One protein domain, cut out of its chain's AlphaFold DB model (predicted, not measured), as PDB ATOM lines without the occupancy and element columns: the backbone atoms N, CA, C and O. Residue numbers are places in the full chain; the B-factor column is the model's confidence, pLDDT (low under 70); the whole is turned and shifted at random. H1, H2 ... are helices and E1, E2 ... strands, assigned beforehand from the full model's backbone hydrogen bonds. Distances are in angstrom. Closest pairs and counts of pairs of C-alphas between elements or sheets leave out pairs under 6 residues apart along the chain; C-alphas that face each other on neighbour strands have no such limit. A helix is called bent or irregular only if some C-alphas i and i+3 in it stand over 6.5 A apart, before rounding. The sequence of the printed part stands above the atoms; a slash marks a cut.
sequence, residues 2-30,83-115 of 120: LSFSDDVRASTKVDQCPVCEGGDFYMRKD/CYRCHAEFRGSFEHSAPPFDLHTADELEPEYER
ATOM      1  N   LEU A   2      61.138  98.929 140.820       63.53
ATOM      2  CA  LEU A   2      61.802  98.507 142.064       63.53
ATOM      3  C   LEU A   2      60.940  98.943 143.255       63.53
ATOM      4  O   LEU A   2      60.585 100.120 143.330       63.53
ATOM      5  N   SER A   3      60.601  98.017 144.152       64.69
ATOM      6  CA  SER A   3      59.792  98.293 145.347       64.69
ATOM      7  C   SER A   3      60.657  98.126 146.592       64.69
ATOM      8  O   SER A   3      61.137  97.034 146.867       64.69
ATOM      9  N   PHE A   4      60.912  99.208 147.325       68.12
ATOM     10  CA  PHE A   4      61.737  99.176 148.535       68.12
ATOM     11  C   PHE A   4      60.836  99.156 149.772       68.12
ATOM     12  O   PHE A   4      60.006 100.053 149.919       68.12
ATOM     13  N   SER A   5      61.019  98.180 150.667       70.94
ATOM     14  CA  SER A   5      60.359  98.188 151.979       70.94
ATOM     15  C   SER A   5      60.915  99.309 152.863       70.94
ATOM     16  O   SER A   5      62.046  99.771 152.668       70.94
ATOM     17  N   ASP A   6      60.135  99.755 153.849       68.00
ATOM     18  CA  ASP A   6      60.546 100.840 154.748       68.00
ATOM     19  C   ASP A   6      61.836 100.509 155.523       68.00
ATOM     20  O   ASP A   6      62.671 101.391 155.722       68.00
ATOM     21  N   ASP A   7      62.072  99.233 155.842       63.19
ATOM     22  CA  ASP A   7      63.293  98.756 156.507       63.19
ATOM     23  C   ASP A   7      64.553  98.880 155.633       63.19
ATOM     24  O   ASP A   7      65.622  99.264 156.121       63.19
ATOM     25  N   VAL A   8      64.423  98.623 154.324       61.62
ATOM     26  CA  VAL A   8      65.513  98.810 153.352       61.62
ATOM     27  C   VAL A   8      65.787 100.301 153.158       61.62
ATOM     28  O   VAL A   8      66.942 100.715 153.065       61.62
ATOM     29  N   ARG A   9      64.739 101.137 153.158       62.44
ATOM     30  CA  ARG A   9      64.871 102.603 153.077       62.44
ATOM     31  C   ARG A   9      65.530 103.192 154.324       62.44
ATOM     32  O   ARG A   9      66.282 104.156 154.204       62.44
ATOM     33  N   ALA A  10      65.292 102.597 155.491       62.97
ATOM     34  CA  ALA A  10      65.935 102.957 156.751       62.97
ATOM     35  C   ALA A  10      67.371 102.411 156.895       62.97
ATOM     36  O   ALA A  10      68.052 102.755 157.855       62.97
ATOM     37  N   SER A  11      67.855 101.601 155.937       61.16
ATOM     38  CA  SER A  11      69.156 100.907 155.997       61.16
ATOM     39  C   SER A  11      69.327 100.009 157.231       61.16
ATOM     40  O   SER A  11      70.452  99.754 157.655       61.16
ATOM     41  N   THR A  12      68.226  99.520 157.802       66.62
ATOM     42  CA  THR A  12      68.257  98.693 159.017       66.62
ATOM     43  C   THR A  12      68.518  97.230 158.665       66.62
ATOM     44  O   THR A  12      69.439  96.621 159.201       66.62
ATOM     45  N   LYS A  13      67.737  96.674 157.727       71.69
ATOM     46  CA  LYS A  13      67.786  95.260 157.320       71.69
ATOM     47  C   LYS A  13      67.204  95.056 155.920       71.69
ATOM     48  O   LYS A  13      66.414  95.873 155.443       71.69
ATOM     49  N   VAL A  14      67.593  93.963 155.265       74.00
ATOM     50  CA  VAL A  14      67.066  93.557 153.952       74.00
ATOM     51  C   VAL A  14      66.178  92.330 154.132       74.00
ATOM     52  O   VAL A  14      66.641  91.200 154.031       74.00
ATOM     53  N   ASP A  15      64.896  92.576 154.395       77.31
ATOM     54  CA  ASP A  15      63.896  91.518 154.617       77.31
ATOM     55  C   ASP A  15      63.170  91.095 153.341       77.31
ATOM     56  O   ASP A  15      62.615  90.003 153.258       77.31
ATOM     57  N   GLN A  16      63.150  91.973 152.338       83.12
ATOM     58  CA  GLN A  16      62.466  91.728 151.080       83.12
ATOM     59  C   GLN A  16      63.282  92.274 149.916       83.12
ATOM     60  O   GLN A  16      63.805  93.389 149.956       83.12
ATOM     61  N   CYS A  17      63.394  91.471 148.860       83.69
ATOM     62  CA  CYS A  17      64.206  91.812 147.712       83.69
ATOM     63  C   CYS A  17      63.465  92.844 146.848       83.69
ATOM     64  O   CYS A  17      62.414  92.510 146.300       83.69
ATOM     65  N   PRO A  18      64.007  94.051 146.607       83.00
ATOM     66  CA  PRO A  18      63.338  95.064 145.789       83.00
ATOM     67  C   PRO A  18      63.245  94.717 144.296       83.00
ATOM     68  O   PRO A  18      62.555  95.407 143.545       83.00
ATOM     69  N   VAL A  19      63.960  93.675 143.853       83.31
ATOM     70  CA  VAL A  19      64.000  93.220 142.455       83.31
ATOM     71  C   VAL A  19      62.937  92.160 142.179       83.31
ATOM     72  O   VAL A  19      62.294  92.197 141.133       83.31
ATOM     73  N   CYS A  20      62.765  91.197 143.088       84.31
ATOM     74  CA  CYS A  20      61.893  90.042 142.868       84.31
ATOM     75  C   CYS A  20      60.909  89.750 144.005       84.31
ATOM     76  O   CYS A  20      60.289  88.686 143.990       84.31
ATOM     77  N   GLU A  21      60.835  90.638 144.999       82.31
ATOM     78  CA  GLU A  21      59.922  90.601 146.151       82.31
ATOM     79  C   GLU A  21      60.039  89.348 147.037       82.31
ATOM     80  O   GLU A  21      59.191  89.115 147.893       82.31
ATOM     81  N   GLY A  22      61.098  88.550 146.854       82.00
ATOM     82  CA  GLY A  22      61.382  87.349 147.647       82.00
ATOM     83  C   GLY A  22      62.036  87.663 148.993       82.00
ATOM     84  O   GLY A  22      62.664  88.713 149.131       82.00
ATOM     85  N   GLY A  23      61.897  86.737 149.946       84.19
ATOM     86  CA  GLY A  23      62.463  86.824 151.300       84.19
ATOM     87  C   GLY A  23      63.656  85.896 151.557       84.19
ATOM     88  O   GLY A  23      64.223  85.927 152.643       84.19
ATOM     89  N   ASP A  24      64.049  85.076 150.578       88.00
ATOM     90  CA  ASP A  24      65.147  84.119 150.733       88.00
ATOM     91  C   ASP A  24      66.487  84.776 150.401       88.00
ATOM     92  O   ASP A  24      66.768  85.138 149.246       88.00
ATOM     93  N   PHE A  25      67.336  84.889 151.420       89.69
ATOM     94  CA  PHE A  25      68.669  85.467 151.316       89.69
ATOM     95  C   PHE A  25      69.727  84.579 151.955       89.69
ATOM     96  O   PHE A  25      69.457  83.858 152.912       89.69
ATOM     97  N   TYR A  26      70.955  84.708 151.468       89.31
ATOM     98  CA  TYR A  26      72.135  84.149 152.111       89.31
ATOM     99  C   TYR A  26      73.249  85.180 152.222       89.31
ATOM    100  O   TYR A  26      73.348  86.110 151.418       89.31
ATOM    101  N   MET A  27      74.109  85.001 153.219       89.00
ATOM    102  CA  MET A  27      75.325  85.794 153.364       89.00
ATOM    103  C   MET A  27      76.520  85.158 152.656       89.00
ATOM    104  O   MET A  27      76.734  83.945 152.709       89.00
ATOM    105  N   ARG A  28      77.355  86.004 152.051       86.44
ATOM    106  CA  ARG A  28      78.657  85.648 151.483       86.44
ATOM    107  C   ARG A  28      79.655  86.783 151.725       86.44
ATOM    108  O   ARG A  28      79.275  87.947 151.708       86.44
ATOM    109  N   LYS A  29      80.945  86.476 151.889       85.06
ATOM    110  CA  LYS A  29      82.001  87.503 151.868       85.06
ATOM    111  C   LYS A  29      82.168  88.100 150.470       85.06
ATOM    112  O   LYS A  29      82.251  87.357 149.491       85.06
ATOM    113  N   ASP A  30      82.270  89.427 150.395       85.50
ATOM    114  CA  ASP A  30      82.453  90.201 149.155       85.50
ATOM    115  C   ASP A  30      83.886  90.095 148.608       85.50
ATOM    116  O   ASP A  30      84.627  91.073 148.528       85.50
ATOM    117  N   CYS A  83      70.186  87.585 147.314       89.38
ATOM    118  CA  CYS A  83      68.889  86.930 147.161       89.38
ATOM    119  C   CYS A  83      69.028  85.617 146.377       89.38
ATOM    120  O   CYS A  83      69.551  85.641 145.264       89.38
ATOM    121  N   TYR A  84      68.480  84.507 146.882       88.00
ATOM    122  CA  TYR A  84      68.502  83.220 146.169       88.00
ATOM    123  C   TYR A  84      67.784  83.275 144.814       88.00
ATOM    124  O   TYR A  84      68.218  82.662 143.848       88.00
ATOM    125  N   ARG A  85      66.684  84.031 144.711       86.69
ATOM    126  CA  ARG A  85      65.796  83.976 143.534       86.69
ATOM    127  C   ARG A  85      66.291  84.779 142.336       86.69
ATOM    128  O   ARG A  85      65.977  84.441 141.198       86.69
ATOM    129  N   CYS A  86      66.947  85.911 142.575       86.25
ATOM    130  CA  CYS A  86      67.383  86.824 141.508       86.25
ATOM    131  C   CYS A  86      68.879  87.129 141.530       86.25
ATOM    132  O   CYS A  86      69.343  87.864 140.664       86.25
ATOM    133  N   HIS A  87      69.617  86.599 142.511       87.31
ATOM    134  CA  HIS A  87      71.049  86.837 142.692       87.31
ATOM    135  C   HIS A  87      71.429  88.321 142.806       87.31
ATOM    136  O   HIS A  87      72.568  88.701 142.546       87.31
ATOM    137  N   ALA A  88      70.485  89.178 143.214       86.62
ATOM    138  CA  ALA A  88      70.787  90.565 143.526       86.62
ATOM    139  C   ALA A  88      71.708  90.627 144.752       86.62
ATOM    140  O   ALA A  88      71.398  90.052 145.799       86.62
ATOM    141  N   GLU A  89      72.827  91.332 144.598       88.50
ATOM    142  CA  GLU A  89      73.821  91.563 145.641       88.50
ATOM    143  C   GLU A  89      73.520  92.865 146.388       88.50
ATOM    144  O   GLU A  89      73.506  93.948 145.800       88.50
ATOM    145  N   PHE A  90      73.325  92.774 147.701       85.50
ATOM    146  CA  PHE A  90      73.105  93.923 148.571       85.50
ATOM    147  C   PHE A  90      74.374  94.203 149.377       85.50
ATOM    148  O   PHE A  90      74.745  93.453 150.285       85.50
ATOM    149  N   ARG A  91      75.045  95.304 149.020       82.69
ATOM    150  CA  ARG A  91      76.217  95.859 149.713       82.69
ATOM    151  C   ARG A  91      75.760  97.013 150.599       82.69
ATOM    152  O   ARG A  91      75.026  97.878 150.127       82.69
ATOM    153  N   GLY A  92      76.195  97.069 151.854       75.25
ATOM    154  CA  GLY A  92      75.811  98.166 152.741       75.25
ATOM    155  C   GLY A  92      76.213  97.958 154.193       75.25
ATOM    156  O   GLY A  92      76.895  96.999 154.530       75.25
ATOM    157  N   SER A  93      75.813  98.902 155.040       66.75
ATOM    158  CA  SER A  93      75.971  98.856 156.497       66.75
ATOM    159  C   SER A  93      74.630  98.564 157.172       66.75
ATOM    160  O   SER A  93      74.212  99.312 158.052       66.75
ATOM    161  N   PHE A  94      73.927  97.543 156.693       74.94
ATOM    162  CA  PHE A  94      72.705  97.041 157.316       74.94
ATOM    163  C   PHE A  94      73.027  95.766 158.095       74.94
ATOM    164  O   PHE A  94      74.082  95.156 157.901       74.94
ATOM    165  N   GLU A  95      72.140  95.369 159.001       73.25
ATOM    166  CA  GLU A  95      72.321  94.129 159.743       73.25
ATOM    167  C   GLU A  95      72.199  92.941 158.781       73.25
ATOM    168  O   GLU A  95      71.136  92.672 158.214       73.25
ATOM    169  N   HIS A  96      73.310  92.241 158.557       74.88
ATOM    170  CA  HIS A  96      73.308  91.016 157.774       74.88
ATOM    171  C   HIS A  96      72.870  89.854 158.680       74.88
ATOM    172  O   HIS A  96      73.690  89.183 159.299       74.88
ATOM    173  N   SER A  97      71.558  89.651 158.799       74.50
ATOM    174  CA  SER A  97      70.949  88.597 159.626       74.50
ATOM    175  C   SER A  97      70.641  87.305 158.859       74.50
ATOM    176  O   SER A  97      70.163  86.334 159.448       74.50
ATOM    177  N   ALA A  98      70.900  87.275 157.548       82.75
ATOM    178  CA  ALA A  98      70.612  86.119 156.705       82.75
ATOM    179  C   ALA A  98      71.503  84.912 157.069       82.75
ATOM    180  O   ALA A  98      72.667  85.089 157.429       82.75
ATOM    181  N   PRO A  99      71.001  83.672 156.956       85.00
ATOM    182  CA  PRO A  99      71.820  82.490 157.196       85.00
ATOM    183  C   PRO A  99      72.962  82.365 156.161       85.00
ATOM    184  O   PRO A  99      72.929  82.993 155.095       85.00
ATOM    185  N   PRO A 100      73.996  81.551 156.447       87.69
ATOM    186  CA  PRO A 100      74.960  81.129 155.436       87.69
ATOM    187  C   PRO A 100      74.271  80.441 154.251       87.69
ATOM    188  O   PRO A 100      73.139  79.975 154.362       87.69
ATOM    189  N   PHE A 101      74.979  80.356 153.123       89.00
ATOM    190  CA  PHE A 101      74.488  79.641 151.947       89.00
ATOM    191  C   PHE A 101      74.118  78.187 152.279       89.00
ATOM    192  O   PHE A 101      74.925  77.448 152.846       89.00
ATOM    193  N   ASP A 102      72.916  77.794 151.873       89.81
ATOM    194  CA  ASP A 102      72.357  76.457 151.983       89.81
ATOM    195  C   ASP A 102      72.071  75.919 150.579       89.81
ATOM    196  O   ASP A 102      71.329  76.515 149.793       89.81
ATOM    197  N   LEU A 103      72.681  74.773 150.273       90.12
ATOM    198  CA  LEU A 103      72.566  74.125 148.973       90.12
ATOM    199  C   LEU A 103      71.142  73.626 148.716       90.12
ATOM    200  O   LEU A 103      70.667  73.725 147.591       90.12
ATOM    201  N   HIS A 104      70.440  73.144 149.747       90.44
ATOM    202  CA  HIS A 104      69.094  72.602 149.575       90.44
ATOM    203  C   HIS A 104      68.111  73.688 149.128       90.44
ATOM    204  O   HIS A 104      67.413  73.518 148.130       90.44
ATOM    205  N   THR A 105      68.135  74.835 149.809       88.06
ATOM    206  CA  THR A 105      67.356  76.021 149.430       88.06
ATOM    207  C   THR A 105      67.689  76.495 148.007       88.06
ATOM    208  O   THR A 105      66.800  76.901 147.256       88.06
ATOM    209  N   ALA A 106      68.965  76.443 147.607       88.94
ATOM    210  CA  ALA A 106      69.380  76.827 146.259       88.94
ATOM    211  C   ALA A 106      68.796  75.895 145.183       88.94
ATOM    212  O   ALA A 106      68.253  76.388 144.194       88.94
ATOM    213  N   ASP A 107      68.861  74.581 145.402       89.38
ATOM    214  CA  ASP A 107      68.339  73.571 144.476       89.38
ATOM    215  C   ASP A 107      66.810  73.681 144.322       89.38
ATOM    216  O   ASP A 107      66.278  73.563 143.218       89.38
ATOM    217  N   GLU A 108      66.081  73.965 145.407       90.50
ATOM    218  CA  GLU A 108      64.625  74.159 145.359       90.50
ATOM    219  C   GLU A 108      64.213  75.387 144.531       90.50
ATOM    220  O   GLU A 108      63.186  75.366 143.843       90.50
ATOM    221  N   LEU A 109      65.012  76.456 144.572       86.88
ATOM    222  CA  LEU A 109      64.727  77.722 143.890       86.88
ATOM    223  C   LEU A 109      65.301  77.796 142.463       86.88
ATOM    224  O   LEU A 109      64.889  78.667 141.686       86.88
ATOM    225  N   GLU A 110      66.188  76.875 142.081       85.12
ATOM    226  CA  GLU A 110      66.802  76.805 140.748       85.12
ATOM    227  C   GLU A 110      65.765  76.817 139.602       85.12
ATOM    228  O   GLU A 110      65.891  77.653 138.698       85.12
ATOM    229  N   PRO A 111      64.663  76.032 139.635       84.38
ATOM    230  CA  PRO A 111      63.660  76.046 138.567       84.38
ATOM    231  C   PRO A 111      62.919  77.384 138.425       84.38
ATOM    232  O   PRO A 111      62.349  77.684 137.370       84.38
ATOM    233  N   GLU A 112      62.831  78.188 139.489       83.00
ATOM    234  CA  GLU A 112      62.265  79.539 139.408       83.00
ATOM    235  C   GLU A 112      63.238  80.519 138.754       83.00
ATOM    236  O   GLU A 112      62.825  81.361 137.950       83.00
ATOM    237  N   TYR A 113      64.522  80.399 139.088       77.69
ATOM    238  CA  TYR A 113      65.586  81.190 138.488       77.69
ATOM    239  C   TYR A 113      65.715  80.904 136.987       77.69
ATOM    240  O   TYR A 113      65.698  81.838 136.183       77.69
ATOM    241  N   GLU A 114      65.745  79.631 136.583       82.56
ATOM    242  CA  GLU A 114      65.834  79.236 135.172       82.56
ATOM    243  C   GLU A 114      64.684  79.805 134.332       82.56
ATOM    244  O   GLU A 114      64.909  80.313 133.229       82.56
ATOM    245  N   ARG A 115      63.460  79.790 134.882       82.62
ATOM    246  CA  ARG A 115      62.279  80.395 134.249       82.62
ATOM    247  C   ARG A 115      62.429  81.907 134.070       82.62
ATOM    248  O   ARG A 115      62.061  82.429 133.023       82.62
TER     249      ARG A 115
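This is residues 2 to 30 and 83 to 115 of the 120 residues of an uncharacterized protein of Acidobacteria bacterium (UniProt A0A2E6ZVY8). This domain has little regular structure: loops, residues 10 to 24 and 83 to 102, make most of the middle, with the short helix H1 at one end of the longest axis, the longer helix H2 at the other and the lone strand E1 between. The printed part has 62 residues, 22 of them in named elements, in the order H1, E1, H2; the class is mixed. It is compact, with a radius of gyration of the C-alphas of 11.7 A, and spans 32 by 24 by 16 A.

H1, residues 6 to 9, is apart from E1, residues 25 to 29, and from H2, residues 103 to 115. E1 and H2 are apart too, and E1 pairs with no named strand. H1 is too short for an O i to N i+4 pair; in H2, 7 of 9 are within hydrogen-bond range.

H1 begins at C-alpha 6 (60.546, 100.840, 154.748). E1 measures 13.5 A. H2 measures 19.0 A, ending at C-alpha 115 (62.279, 80.395, 134.249); it is irregular, with C-alphas 108 and 111 7.1 A apart.

The C-alphas farthest apart, Ala 10 and Pro 111, are 32.6 A apart. H1 to E1 is a long link. Residues 31 to 82 are not printed; C-alphas 30 and 83 are 14.1 A apart across the cut. pLDDT is under 70 at residues 2 to 4, 6 to 12 and 93.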